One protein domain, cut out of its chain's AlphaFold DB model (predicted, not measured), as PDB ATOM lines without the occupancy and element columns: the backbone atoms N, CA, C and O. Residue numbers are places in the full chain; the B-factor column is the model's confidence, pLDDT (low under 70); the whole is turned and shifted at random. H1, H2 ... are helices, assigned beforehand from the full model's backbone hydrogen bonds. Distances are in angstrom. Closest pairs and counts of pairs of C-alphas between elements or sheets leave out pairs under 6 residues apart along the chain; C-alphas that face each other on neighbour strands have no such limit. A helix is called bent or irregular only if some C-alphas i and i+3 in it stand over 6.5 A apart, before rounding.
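This is residues 173 to 327 of the 327 residues of an uncharacterized protein of Phycisphaerales bacterium (UniProt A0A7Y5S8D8). What is the shape? One long helix, H6, runs through the core, with H2 and H3 packed steeply across it and H9 crossing it on a further side. The helical hairpin of H7 and H8 lies by the last end of H6, short H5 by its first end, and residues 314 to 327 trail away as a tail. What is it made of? The printed part has 155 residues with nine named helices, H1 to H9 in chain order, and no named strand: all helix. How large is it? It is compact, with a radius of gyration of the C-alphas of 15.0 A, and spans 45 by 33 by 33 A.

Where is the longest helix? H6, residues 253 to 274, runs 31.0 A from C-alpha 253 at (75.567, 72.185, 35.270) to C-alpha 274 at (95.687, 74.530, 58.739). Which helices come before it? H1 is residues 176 to 181, H2 184 to 202 with 27.0 A, H3 215 to 228 with 20.1 A, H4 232 to 238 and H5 246 to 249. H3 and H6 are irregular: C-alphas 216 and 219 are 7.4 A apart, C-alphas 255 and 258 7.0 A. Which follow? H7 is residues 279 to 286, H8 291 to 299, and H9 303 to 313, ending at C-alpha 313 at (83.345, 73.074, 61.064).

What touches H6, the hub? H2 touches its residues 260 to 269 alone, at a steep tilt of 62 degrees, the C-alphas of Gly 189 and Thr 265 closest at 4.0 A. H3 touches its residues 258 to 266 alone, opposite ways at a steep tilt of 42 degrees, closest at C-alphas 225 and 259, 4.7 A. H9 touches its residues 267 to 271 alone, about perpendicular at 83 degrees, closest at C-alphas 267 and 310, 6.7 A. What of the shorter helices? H4 and H6 only just touch, with 3 pairs of C-alphas within 8 A, the closest Leu 235 and Phe 260 at 6.6 A. H5 and H6 touch only at the corner, C-alphas 247 and 253 closest at 5.3 A. H7 and H8 form a hairpin at a shallow tilt of 25 degrees, C-alphas 284 and 291 closest at 4.3 A, and H1 touches no helix. Are the backbones whole? Every O i to N i+4 pair is within hydrogen-bond range in H1, H2, H7, H8 and H9, against 8 of 10 in H3, 2 of 3 in H4 and 15 of 18 in H6; H5 is too short for one.

How far does it reach? The two C-alphas farthest apart, Glu 202 and Ser 322, are 46.8 A apart. Is it unbroken? The printed part has no cut, and the link from H2 to H3 is long. Where is confidence low? Residues 173 to 179 and 320 to 327 are under 70.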
ATOM      1  N   GLN A 173      95.518  65.871  26.946       53.19
ATOM      2  CA  GLN A 173      95.287  64.444  27.115       53.19
ATOM      3  C   GLN A 173      93.856  64.125  26.679       53.19
ATOM      4  O   GLN A 173      92.915  64.259  27.455       53.19
ATOM      5  N   ALA A 174      93.702  63.661  25.436       46.88
ATOM      6  CA  ALA A 174      92.444  63.193  24.838       46.88
ATOM      7  C   ALA A 174      91.838  61.944  25.523       46.88
ATOM      8  O   ALA A 174      90.915  61.315  25.001       46.88
ATOM      9  N   ASP A 175      92.348  61.578  26.696       52.59
ATOM     10  CA  ASP A 175      92.076  60.320  27.356       52.59
ATOM     11  C   ASP A 175      91.148  60.577  28.547       52.59
ATOM     12  O   ASP A 175      91.451  61.385  29.428       52.59
ATOM     13  N   GLY A 176      90.056  59.808  28.655       58.44
ATOM     14  CA  GLY A 176      89.153  59.809  29.822       58.44
ATOM     15  C   GLY A 176      89.849  59.548  31.174       58.44
ATOM     16  O   GLY A 176      89.247  59.680  32.236       58.44
ATOM     17  N   VAL A 177      91.146  59.230  31.152       60.94
ATOM     18  CA  VAL A 177      92.044  59.177  32.309       60.94
ATOM     19  C   VAL A 177      92.165  60.541  33.000       60.94
ATOM     20  O   VAL A 177      92.084  60.592  34.227       60.94
ATOM     21  N   ALA A 178      92.297  61.643  32.253       63.12
ATOM     22  CA  ALA A 178      92.387  62.982  32.843       63.12
ATOM     23  C   ALA A 178      91.078  63.372  33.552       63.12
ATOM     24  O   ALA A 178      91.096  63.991  34.616       63.12
ATOM     25  N   GLU A 179      89.928  62.950  33.019       68.62
ATOM     26  CA  GLU A 179      88.621  63.161  33.651       68.62
ATOM     27  C   GLU A 179      88.437  62.347  34.935       68.62
ATOM     28  O   GLU A 179      87.842  62.840  35.895       68.62
ATOM     29  N   ALA A 180      88.972  61.126  34.975       73.81
ATOM     30  CA  ALA A 180      88.863  60.242  36.132       73.81
ATOM     31  C   ALA A 180      89.836  60.596  37.269       73.81
ATOM     32  O   ALA A 180      89.553  60.308  38.433       73.81
ATOM     33  N   ARG A 181      90.998  61.183  36.956       81.12
ATOM     34  CA  ARG A 181      92.100  61.317  37.925       81.12
ATOM     35  C   ARG A 181      92.302  62.737  38.436       81.12
ATOM     36  O   ARG A 181      92.550  62.885  39.631       81.12
ATOM     37  N   MET A 182      92.113  63.753  37.594       85.81
ATOM     38  CA  MET A 182      92.364  65.146  37.968       85.81
ATOM     39  C   MET A 182      91.376  65.613  39.047       85.81
ATOM     40  O   MET A 182      90.167  65.599  38.797       85.81
ATOM     41  N   PRO A 183      91.835  66.043  40.233       93.75
ATOM     42  CA  PRO A 183      90.959  66.529  41.292       93.75
ATOM     43  C   PRO A 183      90.452  67.934  40.950       93.75
ATOM     44  O   PRO A 183      91.016  68.931  41.399       93.75
ATOM     45  N   LEU A 184      89.377  68.036  40.159       93.75
ATOM     46  CA  LEU A 184      88.877  69.321  39.645       93.75
ATOM     47  C   LEU A 184      88.616  70.350  40.757       93.75
ATOM     48  O   LEU A 184      88.873  71.534  40.570       93.75
ATOM     49  N   TRP A 185      88.168  69.895  41.931       97.25
ATOM     50  CA  TRP A 185      87.937  70.759  43.094       97.25
ATOM     51  C   TRP A 185      89.209  71.500  43.530       97.25
ATOM     52  O   TRP A 185      89.128  72.637  43.986       97.25
ATOM     53  N   LEU A 186      90.385  70.875  43.393       96.75
ATOM     54  CA  LEU A 186      91.656  71.489  43.756       96.75
ATOM     55  C   LEU A 186      92.069  72.509  42.700       96.75
ATOM     56  O   LEU A 186      92.489  73.594  43.072       96.75
ATOM     57  N   HIS A 187      91.921  72.196  41.411       94.31
ATOM     58  CA  HIS A 187      92.277  73.122  40.331       94.31
ATOM     59  C   HIS A 187      91.423  74.394  40.377       94.31
ATOM     60  O   HIS A 187      91.962  75.496  40.448       94.31
ATOM     61  N   GLU A 188      90.099  74.245  40.440       95.81
ATOM     62  CA  GLU A 188      89.175  75.383  40.503       95.81
ATOM     63  C   GLU A 188      89.227  76.094  41.862       95.81
ATOM     64  O   GLU A 188      89.321  77.319  41.943       95.81
ATOM     65  N   GLY A 189      89.212  75.325  42.957       97.81
ATOM     66  CA  GLY A 189      89.211  75.872  44.312       97.81
ATOM     67  C   GLY A 189      90.515  76.576  44.682       97.81
ATOM     68  O   GLY A 189      90.477  77.577  45.395       97.81
ATOM     69  N   LEU A 190      91.671  76.092  44.208       97.75
ATOM     70  CA  LEU A 190      92.964  76.738  44.453       97.75
ATOM     71  C   LEU A 190      93.127  78.004  43.624       97.75
ATOM     72  O   LEU A 190      93.581  79.001  44.182       97.75
ATOM     73  N   ALA A 191      92.731  77.992  42.348       97.12
ATOM     74  CA  ALA A 191      92.749  79.194  41.521       97.12
ATOM     75  C   ALA A 191      91.932  80.320  42.169       97.12
ATOM     76  O   ALA A 191      92.440  81.425  42.373       97.12
ATOM     77  N   GLU A 192      90.717  80.008  42.616       97.94
ATOM     78  CA  GLU A 192      89.865  80.967  43.312       97.94
ATOM     79  C   GLU A 192      90.441  81.397  44.670       97.94
ATOM     80  O   GLU A 192      90.518  82.587  44.974       97.94
ATOM     81  N   ALA A 193      90.893  80.454  45.503       97.88
ATOM     82  CA  ALA A 193      91.413  80.772  46.832       97.88
ATOM     83  C   ALA A 193      92.652  81.683  46.775       97.88
ATOM     84  O   ALA A 193      92.784  82.595  47.599       97.88
ATOM     85  N   LEU A 194      93.538  81.453  45.798       97.81
ATOM     86  CA  LEU A 194      94.699  82.297  45.524       97.81
ATOM     87  C   LEU A 194      94.277  83.666  44.977       97.81
ATOM     88  O   LEU A 194      94.786  84.679  45.452       97.81
ATOM     89  N   ALA A 195      93.326  83.714  44.038       97.56
ATOM     90  CA  ALA A 195      92.799  84.966  43.496       97.56
ATOM     91  C   ALA A 195      92.203  85.854  44.598       97.56
ATOM     92  O   ALA A 195      92.532  87.039  44.670       97.56
ATOM     93  N   MET A 196      91.409  85.275  45.504       97.31
ATOM     94  CA  MET A 196      90.884  85.972  46.680       97.31
ATOM     95  C   MET A 196      92.005  86.464  47.598       97.31
ATOM     96  O   MET A 196      91.992  87.625  47.991       97.31
ATOM     97  N   ALA A 197      92.995  85.623  47.919       97.06
ATOM     98  CA  ALA A 197      94.089  86.008  48.815       97.06
ATOM     99  C   ALA A 197      94.952  87.149  48.241       97.06
ATOM    100  O   ALA A 197      95.304  88.085  48.960       97.06
ATOM    101  N   VAL A 198      95.257  87.103  46.942       97.62
ATOM    102  CA  VAL A 198      95.981  88.178  46.247       97.62
ATOM    103  C   VAL A 198      95.133  89.448  46.195       97.62
ATOM    104  O   VAL A 198      95.650  90.534  46.455       97.62
ATOM    105  N   ALA A 199      93.834  89.333  45.901       96.75
ATOM    106  CA  ALA A 199      92.928  90.475  45.888       96.75
ATOM    107  C   ALA A 199      92.817  91.144  47.267       96.75
ATOM    108  O   ALA A 199      92.914  92.365  47.348       96.75
ATOM    109  N   GLU A 200      92.695  90.359  48.341       95.75
ATOM    110  CA  GLU A 200      92.692  90.835  49.729       95.75
ATOM    111  C   GLU A 200      93.990  91.575  50.073       95.75
ATOM    112  O   GLU A 200      93.946  92.694  50.583       95.75
ATOM    113  N   GLN A 201      95.145  90.978  49.760       96.38
ATOM    114  CA  GLN A 201      96.455  91.554  50.066       96.38
ATOM    115  C   GLN A 201      96.702  92.875  49.322       96.38
ATOM    116  O   GLN A 201      97.289  93.805  49.872       96.38
ATOM    117  N   GLU A 202      96.257  92.962  48.071       96.75
ATOM    118  CA  GLU A 202      96.483  94.122  47.209       96.75
ATOM    119  C   GLU A 202      95.320  95.131  47.230       96.75
ATOM    120  O   GLU A 202      95.400  96.191  46.605       96.75
ATOM    121  N   GLY A 203      94.228  94.847  47.940       95.44
ATOM    122  CA  GLY A 203      93.040  95.701  47.937       95.44
ATOM    123  C   GLY A 203      92.377  95.805  46.558       95.44
ATOM    124  O   GLY A 203      91.907  96.879  46.179       95.44
ATOM    125  N   PHE A 204      92.369  94.719  45.782       94.69
ATOM    126  CA  PHE A 204      91.594  94.642  44.544       94.69
ATOM    127  C   PHE A 204      90.142  94.254  44.828       94.69
ATOM    128  O   PHE A 204      89.858  93.460  45.720       94.69
ATOM    129  N   ALA A 205      89.227  94.746  43.990       92.50
ATOM    130  CA  ALA A 205      87.908  94.139  43.878       92.50
ATOM    131  C   ALA A 205      88.058  92.706  43.343       92.50
ATOM    132  O   ALA A 205      88.635  92.493  42.272       92.50
ATOM    133  N   HIS A 206      87.550  91.743  44.107       93.44
ATOM    134  CA  HIS A 206      87.420  90.353  43.697       93.44
ATOM    135  C   HIS A 206      86.038  90.136  43.075       93.44
ATOM    136  O   HIS A 206      85.040  90.603  43.622       93.44
ATOM    137  N   TYR A 207      85.982  89.406  41.964       94.75
ATOM    138  CA  TYR A 207      84.731  88.995  41.343       94.75
ATOM    139  C   TYR A 207      84.800  87.519  40.978       94.75
ATOM    140  O   TYR A 207      85.772  87.080  40.363       94.75
ATOM    141  N   SER A 208      83.720  86.803  41.275       93.00
ATOM    142  CA  SER A 208      83.523  85.419  40.873       93.00
ATOM    143  C   SER A 208      82.081  85.209  40.430       93.00
ATOM    144  O   SER A 208      81.157  85.618  41.132       93.00
ATOM    145  N   PRO A 209      81.844  84.574  39.267       88.19
ATOM    146  CA  PRO A 209      80.494  84.407  38.735       88.19
ATOM    147  C   PRO A 209      79.615  83.468  39.575       88.19
ATOM    148  O   PRO A 209      78.404  83.444  39.374       88.19
ATOM    149  N   LEU A 210      80.214  82.667  40.463       92.38
ATOM    150  CA  LEU A 210      79.518  81.673  41.286       92.38
ATOM    151  C   LEU A 210      79.687  81.906  42.793       92.38
ATOM    152  O   LEU A 210      79.019  81.240  43.579       92.38
ATOM    153  N   ILE A 211      80.564  82.829  43.197       92.62
ATOM    154  CA  ILE A 211      80.860  83.139  44.599       92.62
ATOM    155  C   ILE A 211      80.803  84.658  44.778       92.62
ATOM    156  O   ILE A 211      81.788  85.366  44.590       92.62
ATOM    157  N   ASP A 212      79.636  85.162  45.165       90.00
ATOM    158  CA  ASP A 212      79.397  86.598  45.362       90.00
ATOM    159  C   ASP A 212      79.319  86.951  46.855       90.00
ATOM    160  O   ASP A 212      78.369  87.558  47.348       90.00
ATOM    161  N   VAL A 213      80.300  86.467  47.620       93.38
ATOM    162  CA  VAL A 213      80.418  86.743  49.055       93.38
ATOM    163  C   VAL A 213      81.870  87.046  49.433       93.38
ATOM    164  O   VAL A 213      82.795  86.499  48.826       93.38
ATOM    165  N   PRO A 214      82.106  87.887  50.456       90.88
ATOM    166  CA  PRO A 214      83.444  88.089  50.997       90.88
ATOM    167  C   PRO A 214      83.981  86.818  51.675       90.88
ATOM    168  O   PRO A 214      83.233  85.906  52.042       90.88
ATOM    169  N   ALA A 215      85.302  86.754  51.864       90.50
ATOM    170  CA  ALA A 215      85.974  85.538  52.319       90.50
ATOM    171  C   ALA A 215      85.558  85.039  53.711       90.50
ATOM    172  O   ALA A 215      85.598  83.836  53.969       90.50
ATOM    173  N   ASP A 216      85.155  85.938  54.606       92.00
ATOM    174  CA  ASP A 216      84.663  85.621  55.951       92.00
ATOM    175  C   ASP A 216      83.264  84.977  55.945       92.00
ATOM    176  O   ASP A 216      82.826  84.423  56.952       92.00
ATOM    177  N   ARG A 217      82.570  85.007  54.801       96.44
ATOM    178  CA  ARG A 217      81.243  84.414  54.598       96.44
ATOM    179  C   ARG A 217      81.262  83.125  53.778       96.44
ATOM    180  O   ARG A 217      80.221  82.475  53.691       96.44
ATOM    181  N   LEU A 218      82.412  82.726  53.224       96.31
ATOM    182  CA  LEU A 218      82.528  81.559  52.339       96.31
ATOM    183  C   LEU A 218      82.057  80.255  52.982       96.31
ATOM    184  O   LEU A 218      81.361  79.485  52.335       96.31
ATOM    185  N   ASP A 219      82.407  80.006  54.244       98.06
ATOM    186  CA  ASP A 219      82.046  78.755  54.924       98.06
ATOM    187  C   ASP A 219      80.515  78.625  55.089       98.06
ATOM    188  O   ASP A 219      79.938  77.564  54.845       98.06
ATOM    189  N   ALA A 220      79.829  79.728  55.414       97.88
ATOM    190  CA  ALA A 220      78.368  79.763  55.487       97.88
ATOM    191  C   ALA A 220      77.718  79.618  54.100       97.88
ATOM    192  O   ALA A 220      76.750  78.871  53.951       97.88
ATOM    193  N   PHE A 221      78.276  80.294  53.094       97.75
ATOM    194  CA  PHE A 221      77.836  80.214  51.700       97.75
ATOM    195  C   PHE A 221      77.970  78.789  51.140       97.75
ATOM    196  O   PHE A 221      77.028  78.257  50.555       97.75
ATOM    197  N   ALA A 222      79.094  78.121  51.407       98.25
ATOM    198  CA  ALA A 222      79.311  76.722  51.057       98.25
ATOM    199  C   ALA A 222      78.260  75.817  51.696       98.25
ATOM    200  O   ALA A 222      77.637  75.014  51.007       98.25
ATOM    201  N   ALA A 223      78.025  75.964  53.003       98.19
ATOM    202  CA  ALA A 223      77.060  75.141  53.719       98.19
ATOM    203  C   ALA A 223      75.628  75.313  53.181       98.19
ATOM    204  O   ALA A 223      74.881  74.340  53.103       98.19
ATOM    205  N   GLU A 224      75.230  76.532  52.808       97.75
ATOM    206  CA  GLU A 224      73.940  76.803  52.165       97.75
ATOM    207  C   GLU A 224      73.831  76.103  50.805       97.75
ATOM    208  O   GLU A 224      72.906  75.319  50.587       97.75
ATOM    209  N   HIS A 225      74.807  76.313  49.921       97.62
ATOM    210  CA  HIS A 225      74.772  75.745  48.578       97.62
ATOM    211  C   HIS A 225      74.907  74.221  48.561       97.62
ATOM    212  O   HIS A 225      74.240  73.562  47.767       97.62
ATOM    213  N   ILE A 226      75.707  73.645  49.462       97.56
ATOM    214  CA  ILE A 226      75.788  72.193  49.642       97.56
ATOM    215  C   ILE A 226      74.409  71.632  50.006       97.56
ATOM    216  O   ILE A 226      73.988  70.652  49.405       97.56
ATOM    217  N   ARG A 227      73.679  72.249  50.948       96.38
ATOM    218  CA  ARG A 227      72.336  71.781  51.349       96.38
ATOM    219  C   ARG A 227      71.287  71.956  50.250       96.38
ATOM    220  O   ARG A 227      70.335  71.187  50.210       96.38
ATOM    221  N   ALA A 228      71.449  72.961  49.391       96.38
ATOM    222  CA  ALA A 228      70.559  73.217  48.260       96.38
ATOM    223  C   ALA A 228      70.865  72.347  47.025       96.38
ATOM    224  O   ALA A 228      70.068  72.322  46.088       96.38
ATOM    225  N   CYS A 229      72.007  71.651  46.998       97.06
ATOM    226  CA  CYS A 229      72.379  70.762  45.901       97.06
ATOM    227  C   CYS A 229      71.415  69.557  45.821       97.06
ATOM    228  O   CYS A 229      71.057  69.017  46.870       97.06
ATOM    229  N   PRO A 230      71.019  69.091  44.616       96.69
ATOM    230  CA  PRO A 230      70.133  67.930  44.472       96.69
ATOM    231  C   PRO A 230      70.675  66.635  45.093       96.69
ATOM    232  O   PRO A 230      69.902  65.848  45.636       96.69
ATOM    233  N   ASP A 231      71.995  66.424  45.038       96.56
ATOM    234  CA  ASP A 231      72.676  65.257  45.610       96.56
ATOM    235  C   ASP A 231      73.969  65.686  46.340       96.56
ATOM    236  O   ASP A 231      75.074  65.613  45.784       96.56
ATOM    237  N   PRO A 232      73.856  66.176  47.593       96.06
ATOM    238  CA  PRO A 232      75.010  66.621  48.371       96.06
ATOM    239  C   PRO A 232      76.056  65.516  48.620       96.06
ATOM    240  O   PRO A 232      77.245  65.811  48.479       96.06
ATOM    241  N   PRO A 233      75.689  64.255  48.955       95.06
ATOM    242  CA  PRO A 233      76.656  63.163  49.073       95.06
ATOM    243  C   PRO A 233      77.492  62.956  47.808       95.06
ATOM    244  O   PRO A 233      78.712  62.800  47.903       95.06
ATOM    245  N   ARG A 234      76.863  62.990  46.626       94.75
ATOM    246  CA  ARG A 234      77.570  62.860  45.350       94.75
ATOM    247  C   ARG A 234      78.504  64.031  45.093       94.75
ATOM    248  O   ARG A 234      79.666  63.802  44.779       94.75
ATOM    249  N   LEU A 235      78.043  65.266  45.278       96.12
ATOM    250  CA  LEU A 235      78.892  66.453  45.140       96.12
ATOM    251  C   LEU A 235      80.120  66.374  46.056       96.12
ATOM    252  O   LEU A 235      81.253  66.588  45.619       96.12
ATOM    253  N   LEU A 236      79.902  66.023  47.322       95.25
ATOM    254  CA  LEU A 236      80.959  65.965  48.324       95.25
ATOM    255  C   LEU A 236      81.911  64.792  48.104       95.25
ATOM    256  O   LEU A 236      83.051  64.883  48.544       95.25
ATOM    257  N   ALA A 237      81.515  63.741  47.379       93.94
ATOM    258  CA  ALA A 237      82.436  62.693  46.942       93.94
ATOM    259  C   ALA A 237      83.536  63.229  46.003       93.94
ATOM    260  O   ALA A 237      84.651  62.712  46.038       93.94
ATOM    261  N   PHE A 238      83.247  64.280  45.225       95.62
ATOM    262  CA  PHE A 238      84.214  64.927  44.333       95.62
ATOM    263  C   PHE A 238      84.959  66.091  44.993       95.62
ATOM    264  O   PHE A 238      86.126  66.311  44.680       95.62
ATOM    265  N   VAL A 239      84.352  66.811  45.941       97.12
ATOM    266  CA  VAL A 239      85.068  67.827  46.734       97.12
ATOM    267  C   VAL A 239      86.002  67.125  47.720       97.12
ATOM    268  O   VAL A 239      85.547  66.452  48.638       97.12
ATOM    269  N   GLY A 240      87.313  67.253  47.523       94.06
ATOM    270  CA  GLY A 240      88.314  66.462  48.249       94.06
ATOM    271  C   GLY A 240      88.540  65.058  47.679       94.06
ATOM    272  O   GLY A 240      89.279  64.280  48.271       94.06
ATOM    273  N   GLY A 241      87.923  64.732  46.541       94.81
ATOM    274  CA  GLY A 241      88.104  63.473  45.819       94.81
ATOM    275  C   GLY A 241      88.929  63.628  44.540       94.81
ATOM    276  O   GLY A 241      89.431  64.709  44.225       94.81
ATOM    277  N   ARG A 242      89.077  62.528  43.795       92.50
ATOM    278  CA  ARG A 242      89.639  62.535  42.434       92.50
ATOM    279  C   ARG A 242      88.548  62.778  41.397       92.50
ATOM    280  O   ARG A 242      87.378  62.488  41.638       92.50
ATOM    281  N   GLY A 243      88.981  63.223  40.226       90.75
ATOM    282  CA  GLY A 243      88.159  63.300  39.029       90.75
ATOM    283  C   GLY A 243      87.236  64.514  38.965       90.75
ATOM    284  O   GLY A 243      87.294  65.451  39.769       90.75
ATOM    285  N   LYS A 244      86.378  64.476  37.948       90.38
ATOM    286  CA  LYS A 244      85.430  65.529  37.593       90.38
ATOM    287  C   LYS A 244      83.996  65.080  37.869       90.38
ATOM    288  O   LYS A 244      83.603  63.977  37.498       90.38
ATOM    289  N   LEU A 245      83.192  65.967  38.451       91.19
ATOM    290  CA  LEU A 245      81.748  65.769  38.541       91.19
ATOM    291  C   LEU A 245      81.137  65.981  37.146       91.19
ATOM    292  O   LEU A 245      81.136  67.102  36.636       91.19
ATOM    293  N   SER A 246      80.645  64.908  36.523       91.06
ATOM    294  CA  SER A 246      80.124  64.899  35.143       91.06
ATOM    295  C   SER A 246      79.051  65.959  34.876       91.06
ATOM    296  O   SER A 246      78.994  66.550  33.800       91.06
ATOM    297  N   GLU A 247      78.235  66.255  35.881       94.19
ATOM    298  CA  GLU A 247      77.111  67.182  35.840       94.19
ATOM    299  C   GLU A 247      77.567  68.609  35.537       94.19
ATOM    300  O   GLU A 247      76.818  69.381  34.950       94.19
ATOM    301  N   LEU A 248      78.823  68.954  35.846       92.12
ATOM    302  CA  LEU A 248      79.408  70.256  35.517       92.12
ATOM    303  C   LEU A 248      79.576  70.476  34.007       92.12
ATOM    304  O   LEU A 248      79.747  71.619  33.577       92.12
ATOM    305  N   PHE A 249      79.519  69.412  33.207       89.06
ATOM    306  CA  PHE A 249      79.726  69.433  31.758       89.06
ATOM    307  C   PHE A 249      78.458  69.059  30.975       89.06
ATOM    308  O   PHE A 249      78.500  68.967  29.751       89.06
ATOM    309  N   GLY A 250      77.332  68.861  31.668       90.94
ATOM    310  CA  GLY A 250      76.051  68.481  31.075       90.94
ATOM    311  C   GLY A 250      74.935  69.500  31.309       90.94
ATOM    312  O   GLY A 250      75.154  70.628  31.752       90.94
ATOM    313  N   GLU A 251      73.703  69.073  31.035       94.44
ATOM    314  CA  GLU A 251      72.489  69.889  31.203       94.44
ATOM    315  C   GLU A 251      72.235  70.283  32.671       94.44
ATOM    316  O   GLU A 251      71.629  71.317  32.956       94.44
ATOM    317  N   GLU A 252      72.750  69.496  33.616       95.81
ATOM    318  CA  GLU A 252      72.597  69.710  35.059       95.81
ATOM    319  C   GLU A 252      73.607  70.708  35.642       95.81
ATOM    320  O   GLU A 252      73.568  70.990  36.842       95.81
ATOM    321  N   ARG A 253      74.484  71.298  34.815       94.81
ATOM    322  CA  ARG A 253      75.567  72.185  35.270       94.81
ATOM    323  C   ARG A 253      75.085  73.253  36.235       94.81
ATOM    324  O   ARG A 253      75.715  73.467  37.264       94.81
ATOM    325  N   MET A 254      73.966  73.910  35.942       94.94
ATOM    326  CA  MET A 254      73.464  75.005  36.781       94.94
ATOM    327  C   MET A 254      72.915  74.544  38.138       94.94
ATOM    328  O   MET A 254      72.764  75.370  39.032       94.94
ATOM    329  N   GLN A 255      72.651  73.250  38.312       96.38
ATOM    330  CA  GLN A 255      72.202  72.668  39.578       96.38
ATOM    331  C   GLN A 255      73.384  72.297  40.487       96.38
ATOM    332  O   GLN A 255      73.282  72.405  41.707       96.38
ATOM    333  N   TYR A 256      74.516  71.890  39.900       97.38
ATOM    334  CA  TYR A 256      75.687  71.414  40.645       97.38
ATOM    335  C   TYR A 256      76.823  72.431  40.738       97.38
ATOM    336  O   TYR A 256      77.509  72.473  41.757       97.38
ATOM    337  N   ALA A 257      77.028  73.265  39.714       96.31
ATOM    338  CA  ALA A 257      78.149  74.197  39.673       96.31
ATOM    339  C   ALA A 257      78.158  75.148  40.878       96.31
ATOM    340  O   ALA A 257      79.165  75.140  41.582       96.31
ATOM    341  N   PRO A 258      77.081  75.888  41.216       96.56
ATOM    342  CA  PRO A 258      77.124  76.804  42.358       96.56
ATOM    343  C   PRO A 258      77.634  76.133  43.639       96.56
ATOM    344  O   PRO A 258      78.566  76.628  44.260       96.56
ATOM    345  N   ALA A 259      77.119  74.945  43.967       97.62
ATOM    346  CA  ALA A 259      77.549  74.189  45.137       97.62
ATOM    347  C   ALA A 259      78.975  73.635  45.023       97.62
ATOM    348  O   ALA A 259      79.709  73.653  46.007       97.62
ATOM    349  N   PHE A 260      79.394  73.176  43.843       98.25
ATOM    350  CA  PHE A 260      80.728  72.615  43.646       98.25
ATOM    351  C   PHE A 260      81.813  73.676  43.848       98.25
ATOM    352  O   PHE A 260      82.755  73.460  44.614       98.25
ATOM    353  N   TYR A 261      81.665  74.841  43.211       97.75
ATOM    354  CA  TYR A 261      82.621  75.943  43.353       97.75
ATOM    355  C   TYR A 261      82.538  76.562  44.758       97.75
ATOM    356  O   TYR A 261      83.575  76.764  45.389       97.75
ATOM    357  N   ALA A 262      81.326  76.749  45.303       97.19
ATOM    358  CA  ALA A 262      81.134  77.233  46.672       97.19
ATOM    359  C   ALA A 262      81.744  76.308  47.731       97.19
ATOM    360  O   ALA A 262      82.158  76.795  48.772       97.19
ATOM    361  N   ALA A 263      81.819  74.996  47.493       98.31
ATOM    362  CA  ALA A 263      82.460  74.044  48.397       98.31
ATOM    363  C   ALA A 263      83.986  73.973  48.201       98.31
ATOM    364  O   ALA A 263      84.734  73.906  49.177       98.31
ATOM    365  N   SER A 264      84.455  74.008  46.951       98.50
ATOM    366  CA  SER A 264      85.869  73.811  46.602       98.50
ATOM    367  C   SER A 264      86.776  74.897  47.187       98.50
ATOM    368  O   SER A 264      87.779  74.589  47.834       98.50
ATOM    369  N   THR A 265      86.406  76.168  47.024       98.25
ATOM    370  CA  THR A 265      87.214  77.317  47.464       98.25
ATOM    371  C   THR A 265      87.422  77.383  48.985       98.25
ATOM    372  O   THR A 265      88.576  77.429  49.428       98.25
ATOM    373  N   PRO A 266      86.374  77.376  49.836       98.25
ATOM    374  CA  PRO A 266      86.560  77.367  51.286       98.25
ATOM    375  C   PRO A 266      87.243  76.098  51.785       98.25
ATOM    376  O   PRO A 266      88.046  76.190  52.715       98.25
ATOM    377  N   PHE A 267      87.011  74.940  51.154       98.62
ATOM    378  CA  PHE A 267      87.748  73.735  51.514       98.62
ATOM    379  C   PHE A 267      89.251  73.923  51.278       98.62
ATOM    380  O   PHE A 267      90.035  73.731  52.207       98.62
ATOM    381  N   VAL A 268      89.668  74.424  50.112       98.62
ATOM    382  CA  VAL A 268      91.076  74.758  49.842       98.62
ATOM    383  C   VAL A 268      91.634  75.775  50.848       98.62
ATOM    384  O   VAL A 268      92.720  75.565  51.398       98.62
ATOM    385  N   ARG A 269      90.891  76.846  51.164       98.31
ATOM    386  CA  ARG A 269      91.302  77.823  52.192       98.31
ATOM    387  C   ARG A 269      91.437  77.179  53.572       98.31
ATOM    388  O   ARG A 269      92.323  77.559  54.332       98.31
ATOM    389  N   SER A 270      90.596  76.201  53.912       98.31
ATOM    390  CA  SER A 270      90.689  75.457  55.173       98.31
ATOM    391  C   SER A 270      91.997  74.663  55.267       98.31
ATOM    392  O   SER A 270      92.681  74.752  56.289       98.31
ATOM    393  N   LEU A 271      92.399  73.992  54.179       98.50
ATOM    394  CA  LEU A 271      93.672  73.270  54.091       98.50
ATOM    395  C   LEU A 271      94.845  74.248  54.224       98.50
ATOM    396  O   LEU A 271      95.717  74.054  55.067       98.50
ATOM    397  N   ALA A 272      94.821  75.355  53.474       98.12
ATOM    398  CA  ALA A 272      95.866  76.374  53.535       98.12
ATOM    399  C   ALA A 272      96.007  76.988  54.940       98.12
ATOM    400  O   ALA A 272      97.120  77.133  55.438       98.12
ATOM    401  N   ARG A 273      94.893  77.323  55.611       97.44
ATOM    402  CA  ARG A 273      94.911  77.852  56.989       97.44
ATOM    403  C   ARG A 273      95.538  76.861  57.965       97.44
ATOM    404  O   ARG A 273      96.339  77.263  58.805       97.44
ATOM    405  N   ARG A 274      95.184  75.582  57.852       97.44
ATOM    406  CA  ARG A 274      95.687  74.530  58.739       97.44
ATOM    407  C   ARG A 274      97.172  74.247  58.525       97.44
ATOM    408  O   ARG A 274      97.898  74.063  59.495       97.44
ATOM    409  N   ASP A 275      97.617  74.248  57.275       96.56
ATOM    410  CA  ASP A 275      98.966  73.820  56.905       96.56
ATOM    411  C   ASP A 275      99.969  74.991  56.833       96.56
ATOM    412  O   ASP A 275     101.076  74.849  56.309       96.56
ATOM    413  N   GLY A 276      99.594  76.162  57.361       95.00
ATOM    414  CA  GLY A 276     100.462  77.341  57.439       95.00
ATOM    415  C   GLY A 276     100.672  78.075  56.109       95.00
ATOM    416  O   GLY A 276     101.655  78.798  55.961       95.00
ATOM    417  N   GLY A 277      99.775  77.895  55.137       96.69
ATOM    418  CA  GLY A 277      99.747  78.604  53.857       96.69
ATOM    419  C   GLY A 277      99.509  77.693  52.648       96.69
ATOM    420  O   GLY A 277      99.254  76.498  52.768       96.69
ATOM    421  N   TYR A 278      99.634  78.253  51.443       97.75
ATOM    422  CA  TYR A 278      99.341  77.546  50.185       97.75
ATOM    423  C   TYR A 278     100.481  76.663  49.658       97.75
ATOM    424  O   TYR A 278     100.303  75.942  48.680       97.75
ATOM    425  N   ARG A 279     101.662  76.682  50.286       96.06
ATOM    426  CA  ARG A 279     102.867  76.016  49.757       96.06
ATOM    427  C   ARG A 279     102.692  74.509  49.545       96.06
ATOM    428  O   ARG A 279     103.248  73.978  48.586       96.06
ATOM    429  N   LEU A 280     101.972  73.812  50.427       96.25
ATOM    430  CA  LEU A 280     101.722  72.376  50.249       96.25
ATOM    431  C   LEU A 280     100.781  72.108  49.074       96.25
ATOM    432  O   LEU A 280     101.054  71.217  48.280       96.25
ATOM    433  N   LEU A 281      99.732  72.915  48.928       97.00
ATOM    434  CA  LEU A 281      98.761  72.799  47.839       97.00
ATOM    435  C   LEU A 281      99.389  73.128  46.480       97.00
ATOM    436  O   LEU A 281      99.169  72.400  45.522       97.00
ATOM    437  N   LEU A 282     100.244  74.153  46.418       95.75
ATOM    438  CA  LEU A 282     101.021  74.489  45.219       95.75
ATOM    439  C   LEU A 282     101.983  73.359  44.813       95.75
ATOM    440  O   LEU A 282     102.210  73.135  43.632       95.75
ATOM    441  N   ARG A 283     102.542  72.623  45.781       93.62
ATOM    442  CA  ARG A 283     103.350  71.423  45.495       93.62
ATOM    443  C   ARG A 283     102.497  70.239  45.057       93.62
ATOM    444  O   ARG A 283     102.949  69.471  44.224       93.62
ATOM    445  N   ALA A 284     101.311  70.087  45.642       94.50
ATOM    446  CA  ALA A 284     100.369  69.039  45.286       94.50
ATOM    447  C   ALA A 284      99.888  69.200  43.845       94.50
ATOM    448  O   ALA A 284     100.055  68.278  43.066       94.50
ATOM    449  N   ILE A 285      99.386  70.377  43.469       92.06
ATOM    450  CA  ILE A 285      98.876  70.630  42.114       92.06
ATOM    451  C   ILE A 285      99.967  70.568  41.030       92.06
ATOM    452  O   ILE A 285      99.676  70.260  39.882       92.06
ATOM    453  N   ALA A 286     101.230  70.833  41.386       89.75
ATOM    454  CA  ALA A 286     102.360  70.674  40.470       89.75
ATOM    455  C   ALA A 286     102.724  69.197  40.216       89.75
ATOM    456  O   ALA A 286     103.341  68.892  39.198       89.75
ATOM    457  N   ASP A 287     102.357  68.289  41.126       89.88
ATOM    458  CA  ASP A 287     102.541  66.842  40.988       89.88
ATOM    459  C   ASP A 287     101.293  66.221  40.355       89.88
ATOM    460  O   ASP A 287     100.541  65.481  41.000       89.88
ATOM    461  N   PHE A 288     101.060  66.608  39.095       85.44
ATOM    462  CA  PHE A 288      99.911  66.174  38.310       85.44
ATOM    463  C   PHE A 288      99.714  64.664  38.434       85.44
ATOM    464  O   PHE A 288     100.688  63.905  38.450       85.44
ATOM    465  N   ASP A 289      98.454  64.236  38.507       85.81
ATOM    466  CA  ASP A 289      98.039  62.832  38.607       85.81
ATOM    467  C   ASP A 289      98.265  62.177  39.991       85.81
ATOM    468  O   ASP A 289      97.773  61.071  40.271       85.81
ATOM    469  N   ASN A 290      98.989  62.869  40.877       91.44
ATOM    470  CA  ASN A 290      99.335  62.448  42.232       91.44
ATOM    471  C   ASN A 290      99.015  63.521  43.282       91.44
ATOM    472  O   ASN A 290      99.460  63.404  44.425       91.44
ATOM    473  N   GLU A 291      98.214  64.532  42.950       93.31
ATOM    474  CA  GLU A 291      98.036  65.742  43.755       93.31
ATOM    475  C   GLU A 291      97.545  65.397  45.166       93.31
ATOM    476  O   GLU A 291      98.117  65.842  46.162       93.31
ATOM    477  N   ILE A 292      96.531  64.528  45.265       95.19
ATOM    478  CA  ILE A 292      96.000  64.058  46.554       95.19
ATOM    479  C   ILE A 292      97.079  63.310  47.340       95.19
ATOM    480  O   ILE A 292      97.333  63.632  48.496       95.19
ATOM    481  N   THR A 293      97.758  62.344  46.719       96.12
ATOM    482  CA  THR A 293      98.775  61.527  47.395       96.12
ATOM    483  C   THR A 293      99.957  62.377  47.861       96.12
ATOM    484  O   THR A 293     100.478  62.175  48.960       96.12
ATOM    485  N   THR A 294     100.370  63.365  47.069       95.94
ATOM    486  CA  THR A 294     101.421  64.303  47.457       95.94
ATOM    487  C   THR A 294     100.961  65.242  48.559       95.94
ATOM    488  O   THR A 294     101.727  65.456  49.500       95.94
ATOM    489  N   TYR A 295      99.723  65.737  48.525       97.25
ATOM    490  CA  TYR A 295      99.164  66.496  49.639       97.25
ATOM    491  C   TYR A 295      99.175  65.682  50.941       97.25
ATOM    492  O   TYR A 295      99.695  66.151  51.955       97.25
ATOM    493  N   GLU A 296      98.659  64.452  50.920       97.75
ATOM    494  CA  GLU A 296      98.561  63.596  52.108       97.75
ATOM    495  C   GLU A 296      99.940  63.249  52.677       97.75
ATOM    496  O   GLU A 296     100.174  63.342  53.882       97.75
ATOM    497  N   ARG A 297     100.900  62.931  51.802       98.25
ATOM    498  CA  ARG A 297     102.292  62.669  52.186       98.25
ATOM    499  C   ARG A 297     102.966  63.894  52.805       98.25
ATOM    500  O   ARG A 297     103.733  63.744  53.752       98.25
ATOM    501  N   LEU A 298     102.742  65.087  52.252       97.94
ATOM    502  CA  LEU A 298     103.376  66.318  52.729       97.94
ATOM    503  C   LEU A 298     102.735  66.860  54.012       97.94
ATOM    504  O   LEU A 298     103.447  67.413  54.847       97.94
ATOM    505  N   SER A 299     101.417  66.719  54.159       97.81
ATOM    506  CA  SER A 299     100.671  67.157  55.345       97.81
ATOM    507  C   SER A 299     100.696  66.126  56.479       97.81
ATOM    508  O   SER A 299     100.481  66.485  57.636       97.81
ATOM    509  N   GLY A 300     100.958  64.851  56.171       97.88
ATOM    510  CA  GLY A 300     100.879  63.740  57.122       97.88
ATOM    511  C   GLY A 300      99.444  63.368  57.508       97.88
ATOM    512  O   GLY A 300      99.235  62.750  58.551       97.88
ATOM    513  N   ARG A 301      98.449  63.775  56.710       97.25
ATOM    514  CA  ARG A 301      97.017  63.609  56.997       97.25
ATOM    515  C   ARG A 301      96.292  63.087  55.774       97.25
ATOM    516  O   ARG A 301      96.643  63.465  54.663       97.25
ATOM    517  N   SER A 302      95.240  62.295  55.969       97.12
ATOM    518  CA  SER A 302      94.374  61.960  54.843       97.12
ATOM    519  C   SER A 302      93.525  63.168  54.431       97.12
ATOM    520  O   SER A 302      93.117  64.004  55.257       97.12
ATOM    521  N   LEU A 303      93.247  63.275  53.135       95.69
ATOM    522  CA  LEU A 303      92.374  64.312  52.601       95.69
ATOM    523  C   LEU A 303      90.921  64.072  53.039       95.69
ATOM    524  O   LEU A 303      90.190  65.023  53.307       95.69
ATOM    525  N   ASP A 304      90.542  62.808  53.232       95.44
ATOM    526  CA  ASP A 304      89.249  62.411  53.786       95.44
ATOM    527  C   ASP A 304      89.034  62.916  55.217       95.44
ATOM    528  O   ASP A 304      87.975  63.473  55.514       95.44
ATOM    529  N   ASP A 305      90.024  62.764  56.105       95.88
ATOM    530  CA  ASP A 305      89.947  63.313  57.467       95.88
ATOM    531  C   ASP A 305      89.803  64.834  57.415       95.88
ATOM    532  O   ASP A 305      88.975  65.416  58.110       95.88
ATOM    533  N   SER A 306      90.574  65.466  56.532       96.69
ATOM    534  CA  SER A 306      90.570  66.915  56.337       96.69
ATOM    535  C   SER A 306      89.219  67.438  55.866       96.69
ATOM    536  O   SER A 306      88.722  68.436  56.385       96.69
ATOM    537  N   ARG A 307      88.600  66.738  54.915       96.81
ATOM    538  CA  ARG A 307      87.259  67.040  54.422       96.81
ATOM    539  C   ARG A 307      86.219  66.876  55.525       96.81
ATOM    540  O   ARG A 307      85.377  67.752  55.680       96.81
ATOM    541  N   ARG A 308      86.276  65.795  56.314       95.88
ATOM    542  CA  ARG A 308      85.340  65.581  57.435       95.88
ATOM    543  C   ARG A 308      85.452  66.669  58.500       95.88
ATOM    544  O   ARG A 308      84.427  67.171  58.945       95.88
ATOM    545  N   GLU A 309      86.669  67.055  58.871       96.56
ATOM    546  CA  GLU A 309      86.907  68.162  59.806       96.56
ATOM    547  C   GLU A 309      86.335  69.482  59.286       96.56
ATOM    548  O   GLU A 309      85.641  70.185  60.021       96.56
ATOM    549  N   TRP A 310      86.583  69.803  58.014       97.81
ATOM    550  CA  TRP A 310      86.042  71.007  57.396       97.81
ATOM    551  C   TRP A 310      84.507  70.986  57.350       97.81
ATOM    552  O   TRP A 310      83.882  71.934  57.820       97.81
ATOM    553  N   MET A 311      83.886  69.898  56.885       97.62
ATOM    554  CA  MET A 311      82.421  69.769  56.849       97.62
ATOM    555  C   MET A 311      81.792  69.934  58.237       97.62
ATOM    556  O   MET A 311      80.821  70.678  58.391       97.62
ATOM    557  N   ALA A 312      82.387  69.317  59.264       97.00
ATOM    558  CA  ALA A 312      81.954  69.496  60.646       97.00
ATOM    559  C   ALA A 312      82.065  70.965  61.092       97.00
ATOM    560  O   ALA A 312      81.147  71.485  61.723       97.00
ATOM    561  N   SER A 313      83.146  71.659  60.717       97.56
ATOM    562  CA  SER A 313      83.345  73.074  61.064       97.56
ATOM    563  C   SER A 313      82.316  74.023  60.436       97.56
ATOM    564  O   SER A 313      82.036  75.074  61.011       97.56
ATOM    565  N   ILE A 314      81.712  73.643  59.303       97.56
ATOM    566  CA  ILE A 314      80.677  74.431  58.611       97.56
ATOM    567  C   ILE A 314      79.247  73.923  58.879       97.56
ATOM    568  O   ILE A 314      78.283  74.395  58.270       97.56
ATOM    569  N   GLY A 315      79.086  72.957  59.791       96.88
ATOM    570  CA  GLY A 315      77.786  72.390  60.166       96.88
ATOM    571  C   GLY A 315      77.116  71.585  59.046       96.88
ATOM    572  O   GLY A 315      75.888  71.617  58.910       96.88
ATOM    573  N   VAL A 316      77.906  70.919  58.203       95.81
ATOM    574  CA  VAL A 316      77.424  69.986  57.180       95.81
ATOM    575  C   VAL A 316      77.646  68.562  57.681       95.81
ATOM    576  O   VAL A 316      78.778  68.112  57.844       95.81
ATOM    577  N   GLU A 317      76.550  67.840  57.894       89.50
ATOM    578  CA  GLU A 317      76.556  66.412  58.207       89.50
ATOM    579  C   GLU A 317      76.023  65.647  56.996       89.50
ATOM    580  O   GLU A 317      74.904  65.890  56.544       89.50
ATOM    581  N   ILE A 318      76.815  64.716  56.461       77.31
ATOM    582  CA  ILE A 318      76.320  63.762  55.469       77.31
ATOM    583  C   ILE A 318      75.992  62.474  56.211       77.31
ATOM    584  O   ILE A 318      76.873  61.871  56.831       77.31
ATOM    585  N   ALA A 319      74.738  62.030  56.130       74.50
ATOM    586  CA  ALA A 319      74.406  60.669  56.525       74.50
ATOM    587  C   ALA A 319      75.313  59.694  55.746       74.50
ATOM    588  O   ALA A 319      75.535  59.910  54.550       74.50
ATOM    589  N   PRO A 320      75.852  58.635  56.378       62.94
ATOM    590  CA  PRO A 320      76.645  57.641  55.669       62.94
ATOM    591  C   PRO A 320      75.845  57.131  54.467       62.94
ATOM    592  O   PRO A 320      74.748  56.598  54.642       62.94
ATOM    593  N   SER A 321      76.364  57.326  53.252       56.81
ATOM    594  CA  SER A 321      75.728  56.777  52.054       56.81
ATOM    595  C   SER A 321      75.643  55.260  52.210       56.81
ATOM    596  O   SER A 321      76.652  54.597  52.455       56.81
ATOM    597  N   SER A 322      74.446  54.697  52.057       44.69
ATOM    598  CA  SER A 322      74.238  53.246  51.995       44.69
ATOM    599  C   SER A 322      74.788  52.628  50.703       44.69
ATOM    600  O   SER A 322      74.798  51.405  50.562       44.69
ATOM    601  N   VAL A 323      75.264  53.456  49.769       51.59
ATOM    602  CA  VAL A 323      75.835  53.044  48.490       51.59
ATOM    603  C   VAL A 323      77.351  53.203  48.570       51.59
ATOM    604  O   VAL A 323      77.877  54.316  48.537       51.59
ATOM    605  N   ALA A 324      78.057  52.079  48.710       39.66
ATOM    606  CA  ALA A 324      79.512  52.053  48.619       39.66
ATOM    607  C   ALA A 324      79.951  52.543  47.224       39.66
ATOM    608  O   ALA A 324      79.360  52.111  46.230       39.66
ATOM    609  N   PRO A 325      80.973  53.411  47.118       45.34
ATOM    610  CA  PRO A 325      81.474  53.838  45.822       45.34
ATOM    611  C   PRO A 325      82.033  52.628  45.066       45.34
ATOM    612  O   PRO A 325      82.910  51.914  45.562       45.34
ATOM    613  N   SER A 326      81.503  52.389  43.867       44.66
ATOM    614  CA  SER A 326      82.099  51.491  42.881       44.66
ATOM    615  C   SER A 326      83.493  52.017  42.538       44.66
ATOM    616  O   SER A 326      83.612  53.132  42.029       44.66
ATOM    617  N   ARG A 327      84.522  51.246  42.906       43.59
ATOM    618  CA  ARG A 327      85.928  51.524  42.584       43.59
ATOM    619  C   ARG A 327      86.211  51.336  41.102       43.59
ATOM    620  O   ARG A 327      85.598  50.414  40.520       43.59
TER     621      ARG A 327